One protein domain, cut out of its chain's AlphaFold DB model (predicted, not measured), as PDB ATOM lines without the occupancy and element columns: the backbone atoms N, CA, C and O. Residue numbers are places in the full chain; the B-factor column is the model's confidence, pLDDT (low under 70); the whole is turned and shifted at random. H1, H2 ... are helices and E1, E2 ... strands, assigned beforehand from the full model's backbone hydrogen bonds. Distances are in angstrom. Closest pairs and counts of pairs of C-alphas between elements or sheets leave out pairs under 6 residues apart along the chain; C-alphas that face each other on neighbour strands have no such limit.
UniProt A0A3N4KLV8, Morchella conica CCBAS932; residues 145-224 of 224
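What this domain is: This is residues 145 to 224 of the 224 residues of a protein of Morchella conica CCBAS932 (UniProt A0A3N4KLV8). Little regular structure: a small mixed sheet, E1 E2 E3, lies at one end, loop residues 181 to 201 at the other, and H2 grazes the E3 edge. Named elements, E1 E2 H1 H2 E3 along the chain, hold 31 of 80 printed residues; the class is mixed. It is compact, radius of gyration of the C-alphas 12.8 A, spans 37 by 24 by 19 A.

How they stand to each other: E1, residues 146 to 151, and E2, residues 155 to 159, form an antiparallel hairpin; N 148 and O 157 are 2.8 A apart, within hydrogen-bond range. E3, residues 221 to 223, is parallel to E2 at 29 degrees, with N 222 and O 156 within range at 2.9 A. H2, residues 202 to 212, only grazes the sheet; its closest C-alphas to E3, Glu 210 and Thr 221, are 7.6 A apart. H1, residues 175 to 180, is not on the sheet and is apart from H2. E2, H1, H2 and E3 make a strand-helix-strand unit, parallel neighbour strands with helices between. O i to N i+4 pairs are within range throughout H2, and 1 of 2 in H1.

Where its parts are: E1 begins at C-alpha 146 (113.675, 88.706, 132.658); E1 and E2 each measure 12.7 A, H2 15.6 A. E3 ends at C-alpha 223 (109.512, 96.909, 128.696).

The domain as a whole: The farthest C-alphas, Gly 195 and Asp 216, are 38.3 A apart. The printed part has no cut; links E2 to H1 and H1 to H2 are long. Residues 214 to 219 have pLDDT under 70.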
ATOM      1  N   VAL A 145     110.237  86.166 130.567       97.06
ATOM      2  CA  VAL A 145     110.392  87.524 131.097       97.06
ATOM      3  C   VAL A 145     111.585  87.553 132.041       97.06
ATOM      4  O   VAL A 145     111.643  86.776 132.998       97.06
ATOM      5  N   LEU A 146     112.533  88.451 131.783       96.06
ATOM      6  CA  LEU A 146     113.675  88.706 132.658       96.06
ATOM      7  C   LEU A 146     113.475  90.046 133.373       96.06
ATOM      8  O   LEU A 146     113.407  91.087 132.731       96.06
ATOM      9  N   ARG A 147     113.402  90.027 134.707       93.75
ATOM     10  CA  ARG A 147     113.095  91.213 135.520       93.75
ATOM     11  C   ARG A 147     114.318  91.772 136.238       93.75
ATOM     12  O   ARG A 147     114.961  91.071 137.019       93.75
ATOM     13  N   MET A 148     114.549  93.070 136.081       91.12
ATOM     14  CA  MET A 148     115.626  93.838 136.706       91.12
ATOM     15  C   MET A 148     115.017  94.971 137.543       91.12
ATOM     16  O   MET A 148     114.511  95.950 137.010       91.12
ATOM     17  N   LYS A 149     115.015  94.837 138.876       83.12
ATOM     18  CA  LYS A 149     114.192  95.689 139.768       83.12
ATOM     19  C   LYS A 149     114.814  97.033 140.182       83.12
ATOM     20  O   LYS A 149     114.176  97.766 140.931       83.12
ATOM     21  N   LYS A 150     116.055  97.331 139.791       82.06
ATOM     22  CA  LYS A 150     116.811  98.512 140.260       82.06
ATOM     23  C   LYS A 150     117.848  98.968 139.233       82.06
ATOM     24  O   LYS A 150     119.033  99.051 139.540       82.06
ATOM     25  N   VAL A 151     117.416  99.202 138.003       85.06
ATOM     26  CA  VAL A 151     118.291  99.776 136.979       85.06
ATOM     27  C   VAL A 151     118.359 101.285 137.213       85.06
ATOM     28  O   VAL A 151     117.318 101.931 137.345       85.06
ATOM     29  N   ALA A 152     119.571 101.836 137.322       83.12
ATOM     30  CA  ALA A 152     119.768 103.275 137.499       83.12
ATOM     31  C   ALA A 152     119.016 104.048 136.404       83.12
ATOM     32  O   ALA A 152     118.993 103.617 135.253       83.12
ATOM     33  N   ASP A 153     118.342 105.133 136.788       83.50
ATOM     34  CA  ASP A 153     117.521 106.010 135.933       83.50
ATOM     35  C   ASP A 153     116.291 105.372 135.250       83.50
ATOM     36  O   ASP A 153     115.374 106.090 134.849       83.50
ATOM     37  N   LEU A 154     116.218 104.041 135.161       80.38
ATOM     38  CA  LEU A 154     115.134 103.301 134.501       80.38
ATOM     39  C   LEU A 154     114.172 102.607 135.474       80.38
ATOM     40  O   LEU A 154     113.065 102.238 135.084       80.38
ATOM     41  N   GLY A 155     114.562 102.429 136.738       85.19
ATOM     42  CA  GLY A 155     113.742 101.761 137.745       85.19
ATOM     43  C   GLY A 155     113.616 100.259 137.480       85.19
ATOM     44  O   GLY A 155     114.623  99.545 137.454       85.19
ATOM     45  N   GLN A 156     112.382  99.765 137.331       88.44
ATOM     46  CA  GLN A 156     112.140  98.371 136.960       88.44
ATOM     47  C   GLN A 156     112.171  98.214 135.438       88.44
ATOM     48  O   GLN A 156     111.444  98.895 134.713       88.44
ATOM     49  N   VAL A 157     112.977  97.264 134.970       91.94
ATOM     50  CA  VAL A 157     113.052  96.861 133.565       91.94
ATOM     51  C   VAL A 157     112.642  95.397 133.457       91.94
ATOM     52  O   VAL A 157     113.265  94.534 134.076       91.94
ATOM     53  N   ASP A 158     111.596  95.129 132.683       94.56
ATOM     54  CA  ASP A 158     111.167  93.779 132.321       94.56
ATOM     55  C   ASP A 158     111.546  93.559 130.847       94.56
ATOM     56  O   ASP A 158     110.998  94.198 129.952       94.56
ATOM     57  N   VAL A 159     112.514  92.680 130.592       96.44
ATOM     58  CA  VAL A 159     112.937  92.320 129.232       96.44
ATOM     59  C   VAL A 159     112.067  91.170 128.742       96.44
ATOM     60  O   VAL A 159     111.950  90.141 129.418       96.44
ATOM     61  N   VAL A 160     111.471  91.343 127.568       97.44
ATOM     62  CA  VAL A 160     110.608  90.372 126.889       97.44
ATOM     63  C   VAL A 160     110.969  90.315 125.406       97.44
ATOM     64  O   VAL A 160     111.701  91.153 124.899       97.44
ATOM     65  N   HIS A 161     110.478  89.314 124.678       97.50
ATOM     66  CA  HIS A 161     110.798  89.227 123.254       97.50
ATOM     67  C   HIS A 161     109.943  90.162 122.380       97.50
ATOM     68  O   HIS A 161     110.456  90.768 121.442       97.50
ATOM     69  N   ALA A 162     108.640  90.270 122.664       95.25
ATOM     70  CA  ALA A 162     107.711  91.061 121.855       95.25
ATOM     71  C   ALA A 162     107.050  92.203 122.637       95.25
ATOM     72  O   ALA A 162     107.072  93.344 122.180       95.25
ATOM     73  N   GLY A 163     106.457  91.909 123.798       95.19
ATOM     74  CA  GLY A 163     105.836  92.922 124.654       95.19
ATOM     75  C   GLY A 163     104.951  92.332 125.750       95.19
ATOM     76  O   GLY A 163     104.721  91.126 125.800       95.19
ATOM     77  N   LEU A 164     104.413  93.202 126.603       95.69
ATOM     78  CA  LEU A 164     103.426  92.863 127.632       95.69
ATOM     79  C   LEU A 164     102.125  93.629 127.381       95.69
ATOM     80  O   LEU A 164     102.142  94.766 126.903       95.69
ATOM     81  N   VAL A 165     100.984  93.028 127.712       94.12
ATOM     82  CA  VAL A 165      99.696  93.728 127.663       94.12
ATOM     83  C   VAL A 165      99.581  94.617 128.897       94.12
ATOM     84  O   VAL A 165      99.634  94.134 130.029       94.12
ATOM     85  N   HIS A 166      99.433  95.925 128.694       92.44
ATOM     86  CA  HIS A 166      99.343  96.878 129.798       92.44
ATOM     87  C   HIS A 166      98.106  96.613 130.672       92.44
ATOM     88  O   HIS A 166      97.003  96.424 130.163       92.44
ATOM     89  N   GLY A 167      98.277  96.654 131.997       89.12
ATOM     90  CA  GLY A 167      97.204  96.411 132.970       89.12
ATOM     91  C   GLY A 167      96.924  94.934 133.265       89.12
ATOM     92  O   GLY A 167      96.099  94.649 134.130       89.12
ATOM     93  N   VAL A 168      97.614  94.006 132.595       92.00
ATOM     94  CA  VAL A 168      97.582  92.570 132.901       92.00
ATOM     95  C   VAL A 168      98.797  92.223 133.763       92.00
ATOM     96  O   VAL A 168      99.928  92.580 133.425       92.00
ATOM     97  N   GLN A 169      98.566  91.540 134.886       91.75
ATOM     98  CA  GLN A 169      99.640  91.109 135.786       91.75
ATOM     99  C   GLN A 169     100.532  90.082 135.095       91.75
ATOM    100  O   GLN A 169     100.072  89.359 134.217       91.75
ATOM    101  N   LEU A 170     101.811  90.019 135.474       91.44
ATOM    102  CA  LEU A 170     102.792  89.194 134.764       91.44
ATOM    103  C   LEU A 170     102.371  87.715 134.695       91.44
ATOM    104  O   LEU A 170     102.583  87.058 133.683       91.44
ATOM    105  N   GLU A 171     101.769  87.213 135.766       93.19
ATOM    106  CA  GLU A 171     101.336  85.825 135.916       93.19
ATOM    107  C   GLU A 171     100.137  85.480 135.016       93.19
ATOM    108  O   GLU A 171      99.928  84.311 134.697       93.19
ATOM    109  N   ASP A 172      99.396  86.502 134.580       95.50
ATOM    110  CA  ASP A 172      98.195  86.396 133.750       95.50
ATOM    111  C   ASP A 172      98.461  86.754 132.274       95.50
ATOM    112  O   ASP A 172      97.551  86.719 131.442       95.50
ATOM    113  N   GLN A 173      99.699  87.122 131.925       95.69
ATOM    114  CA  GLN A 173     100.091  87.388 130.541       95.69
ATOM    115  C   GLN A 173     100.054  86.093 129.722       95.69
ATOM    116  O   GLN A 173     100.533  85.052 130.169       95.69
ATOM    117  N   ASP A 174      99.555  86.162 128.484       95.00
ATOM    118  CA  ASP A 174      99.618  85.028 127.556       95.00
ATOM    119  C   ASP A 174     101.077  84.794 127.108       95.00
ATOM    120  O   ASP A 174     101.644  85.652 126.422       95.00
ATOM    121  N   PRO A 175     101.686  83.628 127.409       95.00
ATOM    122  CA  PRO A 175     103.046  83.296 126.981       95.00
ATOM    123  C   PRO A 175     103.280  83.450 125.476       95.00
ATOM    124  O   PRO A 175     104.366  83.848 125.052       95.00
ATOM    125  N   LYS A 176     102.269  83.159 124.646       93.75
ATOM    126  CA  LYS A 176     102.375  83.335 123.194       93.75
ATOM    127  C   LYS A 176     102.415  84.810 122.824       93.75
ATOM    128  O   LYS A 176     103.198  85.177 121.950       93.75
ATOM    129  N   ALA A 177     101.628  85.654 123.484       94.06
ATOM    130  CA  ALA A 177     101.647  87.093 123.248       94.06
ATOM    131  C   ALA A 177     103.005  87.707 123.617       94.06
ATOM    132  O   ALA A 177     103.549  88.466 122.814       94.06
ATOM    133  N   ILE A 178     103.605  87.292 124.741       96.44
ATOM    134  CA  ILE A 178     104.941  87.744 125.183       96.44
ATOM    135  C   ILE A 178     106.005  87.561 124.088       96.44
ATOM    136  O   ILE A 178     106.924  88.372 123.973       96.44
ATOM    137  N   MET A 179     105.863  86.521 123.259       95.50
ATOM    138  CA  MET A 179     106.809  86.178 122.194       95.50
ATOM    139  C   MET A 179     106.366  86.568 120.775       95.50
ATOM    140  O   MET A 179     107.127  86.366 119.836       95.50
ATOM    141  N   ASN A 180     105.144  87.050 120.548       94.06
ATOM    142  CA  ASN A 180     104.653  87.240 119.169       94.06
ATOM    143  C   ASN A 180     103.886  88.545 118.940       94.06
ATOM    144  O   ASN A 180     103.646  88.912 117.788       94.06
ATOM    145  N   MET A 181     103.488  89.242 120.004       94.25
ATOM    146  CA  MET A 181     102.610  90.399 119.903       94.25
ATOM    147  C   MET A 181     103.239  91.534 119.085       94.25
ATOM    148  O   MET A 181     104.381  91.931 119.284       94.25
ATOM    149  N   ARG A 182     102.442  92.104 118.180       92.81
ATOM    150  CA  ARG A 182     102.787  93.337 117.448       92.81
ATOM    151  C   ARG A 182     101.709  94.395 117.599       92.81
ATOM    152  O   ARG A 182     102.011  95.564 117.838       92.81
ATOM    153  N   SER A 183     100.461  93.956 117.503       94.38
ATOM    154  CA  SER A 183      99.286  94.812 117.556       94.38
ATOM    155  C   SER A 183      98.257  94.268 118.539       94.38
ATOM    156  O   SER A 183      98.174  93.061 118.772       94.38
ATOM    157  N   LEU A 184      97.465  95.179 119.093       93.56
ATOM    158  CA  LEU A 184      96.329  94.897 119.959       93.56
ATOM    159  C   LEU A 184      95.028  95.301 119.258       93.56
ATOM    160  O   LEU A 184      95.001  96.279 118.501       93.56
ATOM    161  N   ASP A 185      93.941  94.591 119.552       92.81
ATOM    162  CA  ASP A 185      92.597  94.985 119.134       92.81
ATOM    163  C   ASP A 185      92.258  96.381 119.674       92.81
ATOM    164  O   ASP A 185      92.481  96.691 120.846       92.81
ATOM    165  N   LYS A 186      91.666  97.224 118.824       88.94
ATOM    166  CA  LYS A 186      91.411  98.642 119.129       88.94
ATOM    167  C   LYS A 186      90.442  98.849 120.296       88.94
ATOM    168  O   LYS A 186      90.460  99.921 120.898       88.94
ATOM    169  N   ARG A 187      89.567  97.879 120.581       87.38
ATOM    170  CA  ARG A 187      88.503  98.005 121.590       87.38
ATOM    171  C   ARG A 187      88.831  97.247 122.867       87.38
ATOM    172  O   ARG A 187      88.672  97.790 123.953       87.38
ATOM    173  N   ARG A 188      89.248  95.989 122.732       88.81
ATOM    174  CA  ARG A 188      89.497  95.064 123.842       88.81
ATOM    175  C   ARG A 188      90.934  95.108 124.345       88.81
ATOM    176  O   ARG A 188      91.188  94.587 125.422       88.81
ATOM    177  N   LEU A 189      91.853  95.711 123.582       88.44
ATOM    178  CA  LEU A 189      93.290  95.749 123.876       88.44
ATOM    179  C   LEU A 189      93.899  94.352 124.086       88.44
ATOM    180  O   LEU A 189      94.862  94.186 124.829       88.44
ATOM    181  N   THR A 190      93.345  93.345 123.412       91.50
ATOM    182  CA  THR A 190      93.855  91.972 123.405       91.50
ATOM    183  C   THR A 190      94.817  91.764 122.234       91.50
ATOM    184  O   THR A 190      94.572  92.343 121.171       91.50
ATOM    185  N   PRO A 191      95.873  90.942 122.374       92.75
ATOM    186  CA  PRO A 191      96.786  90.616 121.280       92.75
ATOM    187  C   PRO A 191      96.052  90.102 120.046       92.75
ATOM    188  O   PRO A 191      95.200  89.219 120.150       92.75
ATOM    189  N   LEU A 192      96.381  90.667 118.884       89.94
ATOM    190  CA  LEU A 192      95.899  90.149 117.608       89.94
ATOM    191  C   LEU A 192      96.726  88.926 117.177       89.94
ATOM    192  O   LEU A 192      97.921  88.859 117.492       89.94
ATOM    193  N   PRO A 193      96.117  87.971 116.448       85.56
ATOM    194  CA  PRO A 193      96.825  86.854 115.836       85.56
ATOM    195  C   PRO A 193      98.010  87.290 114.966       85.56
ATOM    196  O   PRO A 193      98.049  88.392 114.413       85.56
ATOM    197  N   GLU A 194      98.978  86.387 114.798       76.50
ATOM    198  CA  GLU A 194     100.117  86.625 113.914       76.50
ATOM    199  C   GLU A 194      99.638  86.898 112.477       76.50
ATOM    200  O   GLU A 194      98.825  86.166 111.923       76.50
ATOM    201  N   GLY A 195     100.144  87.976 111.873       73.69
ATOM    202  CA  GLY A 195      99.785  88.388 110.512       73.69
ATOM    203  C   GLY A 195      98.632  89.390 110.436       73.69
ATOM    204  O   GLY A 195      98.570  90.146 109.464       73.69
ATOM    205  N   GLU A 196      97.795  89.492 111.469       82.31
ATOM    206  CA  GLU A 196      96.724  90.484 111.521       82.31
ATOM    207  C   GLU A 196      97.275  91.854 111.933       82.31
ATOM    208  O   GLU A 196      97.940  92.018 112.959       82.31
ATOM    209  N   ARG A 197      97.040  92.861 111.087       73.69
ATOM    210  CA  ARG A 197      97.611  94.208 111.259       73.69
ATOM    211  C   ARG A 197      96.575  95.282 111.560       73.69
ATOM    212  O   ARG A 197      96.973  96.414 111.823       73.69
ATOM    213  N   ASP A 198      95.282  94.957 111.538       85.44
ATOM    214  CA  ASP A 198      94.212  95.921 111.816       85.44
ATOM    215  C   ASP A 198      94.031  96.151 113.325       85.44
ATOM    216  O   ASP A 198      93.020  95.822 113.937       85.44
ATOM    217  N   GLY A 199      95.054  96.736 113.943       90.94
ATOM    218  CA  GLY A 199      95.094  97.019 115.370       90.94
ATOM    219  C   GLY A 199      95.854  98.298 115.687       90.94
ATOM    220  O   GLY A 199      96.233  99.064 114.801       90.94
ATOM    221  N   VAL A 200      96.070  98.532 116.975       93.25
ATOM    222  CA  VAL A 200      97.005  99.549 117.471       93.25
ATOM    223  C   VAL A 200      98.329  98.886 117.816       93.25
ATOM    224  O   VAL A 200      98.339  97.779 118.350       93.25
ATOM    225  N   HIS A 201      99.445  99.549 117.518       94.38
ATOM    226  CA  HIS A 201     100.763  99.011 117.839       94.38
ATOM    227  C   HIS A 201     100.910  98.860 119.358       94.38
ATOM    228  O   HIS A 201     100.573  99.780 120.111       94.38
ATOM    229  N   TRP A 202     101.404  97.709 119.821       94.50
ATOM    230  CA  TRP A 202     101.416  97.377 121.251       94.50
ATOM    231  C   TRP A 202     102.152  98.442 122.080       94.50
ATOM    232  O   TRP A 202     101.658  98.867 123.124       94.50
ATOM    233  N   ALA A 203     103.292  98.925 121.571       93.56
ATOM    234  CA  ALA A 203     104.143  99.875 122.276       93.56
ATOM    235  C   ALA A 203     103.441 101.221 122.497       93.56
ATOM    236  O   ALA A 203     103.655 101.865 123.520       93.56
ATOM    237  N   ASP A 204     102.556 101.635 121.584       94.00
ATOM    238  CA  ASP A 204     101.787 102.871 121.746       94.00
ATOM    239  C   ASP A 204     100.771 102.739 122.881       94.00
ATOM    240  O   ASP A 204     100.578 103.671 123.664       94.00
ATOM    241  N   VAL A 205     100.137 101.568 122.994       93.56
ATOM    242  CA  VAL A 205      99.203 101.264 124.085       93.56
ATOM    243  C   VAL A 205      99.943 101.193 125.418       93.56
ATOM    244  O   VAL A 205      99.495 101.819 126.377       93.56
ATOM    245  N   TRP A 206     101.084 100.499 125.462       93.56
ATOM    246  CA  TRP A 206     101.932 100.410 126.653       93.56
ATOM    247  C   TRP A 206     102.380 101.794 127.129       93.56
ATOM    248  O   TRP A 206     102.106 102.185 128.262       93.56
ATOM    249  N   ASN A 207     102.991 102.575 126.237       92.38
ATOM    250  CA  ASN A 207     103.523 103.896 126.559       92.38
ATOM    251  C   ASN A 207     102.429 104.886 126.971       92.38
ATOM    252  O   ASN A 207     102.681 105.774 127.784       92.38
ATOM    253  N   ARG A 208     101.218 104.768 126.412       91.69
ATOM    254  CA  ARG A 208     100.067 105.558 126.863       91.69
ATOM    255  C   ARG A 208      99.642 105.152 128.275       91.69
ATOM    256  O   ARG A 208      99.490 106.031 129.116       91.69
ATOM    257  N   GLY A 209      99.521 103.852 128.543       89.12
ATOM    258  CA  GLY A 209      99.163 103.338 129.865       89.12
ATOM    259  C   GLY A 209     100.148 103.760 130.961       89.12
ATOM    260  O   GLY A 209      99.733 104.315 131.979       89.12
ATOM    261  N   GLU A 210     101.454 103.631 130.709       86.88
ATOM    262  CA  GLU A 210     102.497 104.036 131.666       86.88
ATOM    263  C   GLU A 210     102.521 105.556 131.918       86.88
ATOM    264  O   GLU A 210     102.892 106.001 133.006       86.88
ATOM    265  N   LYS A 211     102.106 106.377 130.940       86.25
ATOM    266  CA  LYS A 211     101.948 107.834 131.122       86.25
ATOM    267  C   LYS A 211     100.723 108.190 131.962       86.25
ATOM    268  O   LYS A 211     100.773 109.150 132.727       86.25
ATOM    269  N   GLU A 212      99.626 107.459 131.788       84.94
ATOM    270  CA  GLU A 212      98.356 107.695 132.487       84.94
ATOM    271  C   GLU A 212      98.372 107.179 133.935       84.94
ATOM    272  O   GLU A 212      97.588 107.644 134.770       84.94
ATOM    273  N   ARG A 213      99.288 106.261 134.260       79.31
ATOM    274  CA  ARG A 213      99.530 105.769 135.617       79.31
ATOM    275  C   ARG A 213      99.972 106.925 136.534       79.31
ATOM    276  O   ARG A 213     101.111 107.379 136.494       79.31
ATOM    277  N   LYS A 214      99.052 107.422 137.374       53.56
ATOM    278  CA  LYS A 214      99.315 108.480 138.368       53.56
ATOM    279  C   LYS A 214     100.172 107.929 139.516       53.56
ATOM    280  O   LYS A 214      99.719 107.039 140.228       53.56
ATOM    281  N   GLY A 215     101.377 108.466 139.700       57.81
ATOM    282  CA  GLY A 215     102.280 108.119 140.802       57.81
ATOM    283  C   GLY A 215     103.697 108.649 140.582       57.81
ATOM    284  O   GLY A 215     104.067 109.007 139.465       57.81
ATOM    285  N   ASP A 216     104.468 108.697 141.661       48.78
ATOM    286  CA  ASP A 216     105.686 109.476 141.933       48.78
ATOM    287  C   ASP A 216     106.922 109.045 141.106       48.78
ATOM    288  O   ASP A 216     108.063 109.281 141.487       48.78
ATOM    289  N   GLY A 217     106.720 108.350 139.983       54.50
ATOM    290  CA  GLY A 217     107.766 107.623 139.258       54.50
ATOM    291  C   GLY A 217     108.148 106.290 139.914       54.50
ATOM    292  O   GLY A 217     108.767 105.451 139.261       54.50
ATOM    293  N   GLU A 218     107.722 106.049 141.156       53.47
ATOM    294  CA  GLU A 218     107.915 104.787 141.867       53.47
ATOM    295  C   GLU A 218     107.007 103.698 141.260       53.47
ATOM    296  O   GLU A 218     105.778 103.741 141.346       53.47
ATOM    297  N   GLY A 219     107.618 102.728 140.571       63.16
ATOM    298  CA  GLY A 219     106.915 101.596 139.955       63.16
ATOM    299  C   GLY A 219     106.597 101.723 138.462       63.16
ATOM    300  O   GLY A 219     105.770 100.951 137.974       63.16
ATOM    301  N   ARG A 220     107.231 102.653 137.730       72.88
ATOM    302  CA  ARG A 220     107.258 102.581 136.257       72.88
ATOM    303  C   ARG A 220     107.979 101.316 135.807       72.88
ATOM    304  O   ARG A 220     109.029 100.978 136.357       72.88
ATOM    305  N   THR A 221     107.408 100.646 134.813       81.44
ATOM    306  CA  THR A 221     108.009  99.458 134.207       81.44
ATOM    307  C   THR A 221     108.397  99.772 132.773       81.44
ATOM    308  O   THR A 221     107.554 100.036 131.915       81.44
ATOM    309  N   THR A 222     109.697  99.718 132.507       84.19
ATOM    310  CA  THR A 222     110.208  99.766 131.140       84.19
ATOM    311  C   THR A 222     110.183  98.354 130.574       84.19
ATOM    312  O   THR A 222     110.772  97.449 131.163       84.19
ATOM    313  N   VAL A 223     109.500  98.170 129.444       86.50
ATOM    314  CA  VAL A 223     109.512  96.909 128.696       86.50
ATOM    315  C   VAL A 223     110.458  97.059 127.518       86.50
ATOM    316  O   VAL A 223     110.308  97.996 126.729       86.50
ATOM    317  N   VAL A 224     111.438  96.159 127.444       83.44
ATOM    318  CA  VAL A 224     112.466  96.106 126.394       83.44
ATOM    319  C   VAL A 224     112.335  94.808 125.626       83.44
ATOM    320  O   VAL A 224     112.176  93.771 126.307       83.44
TER     321      VAL A 224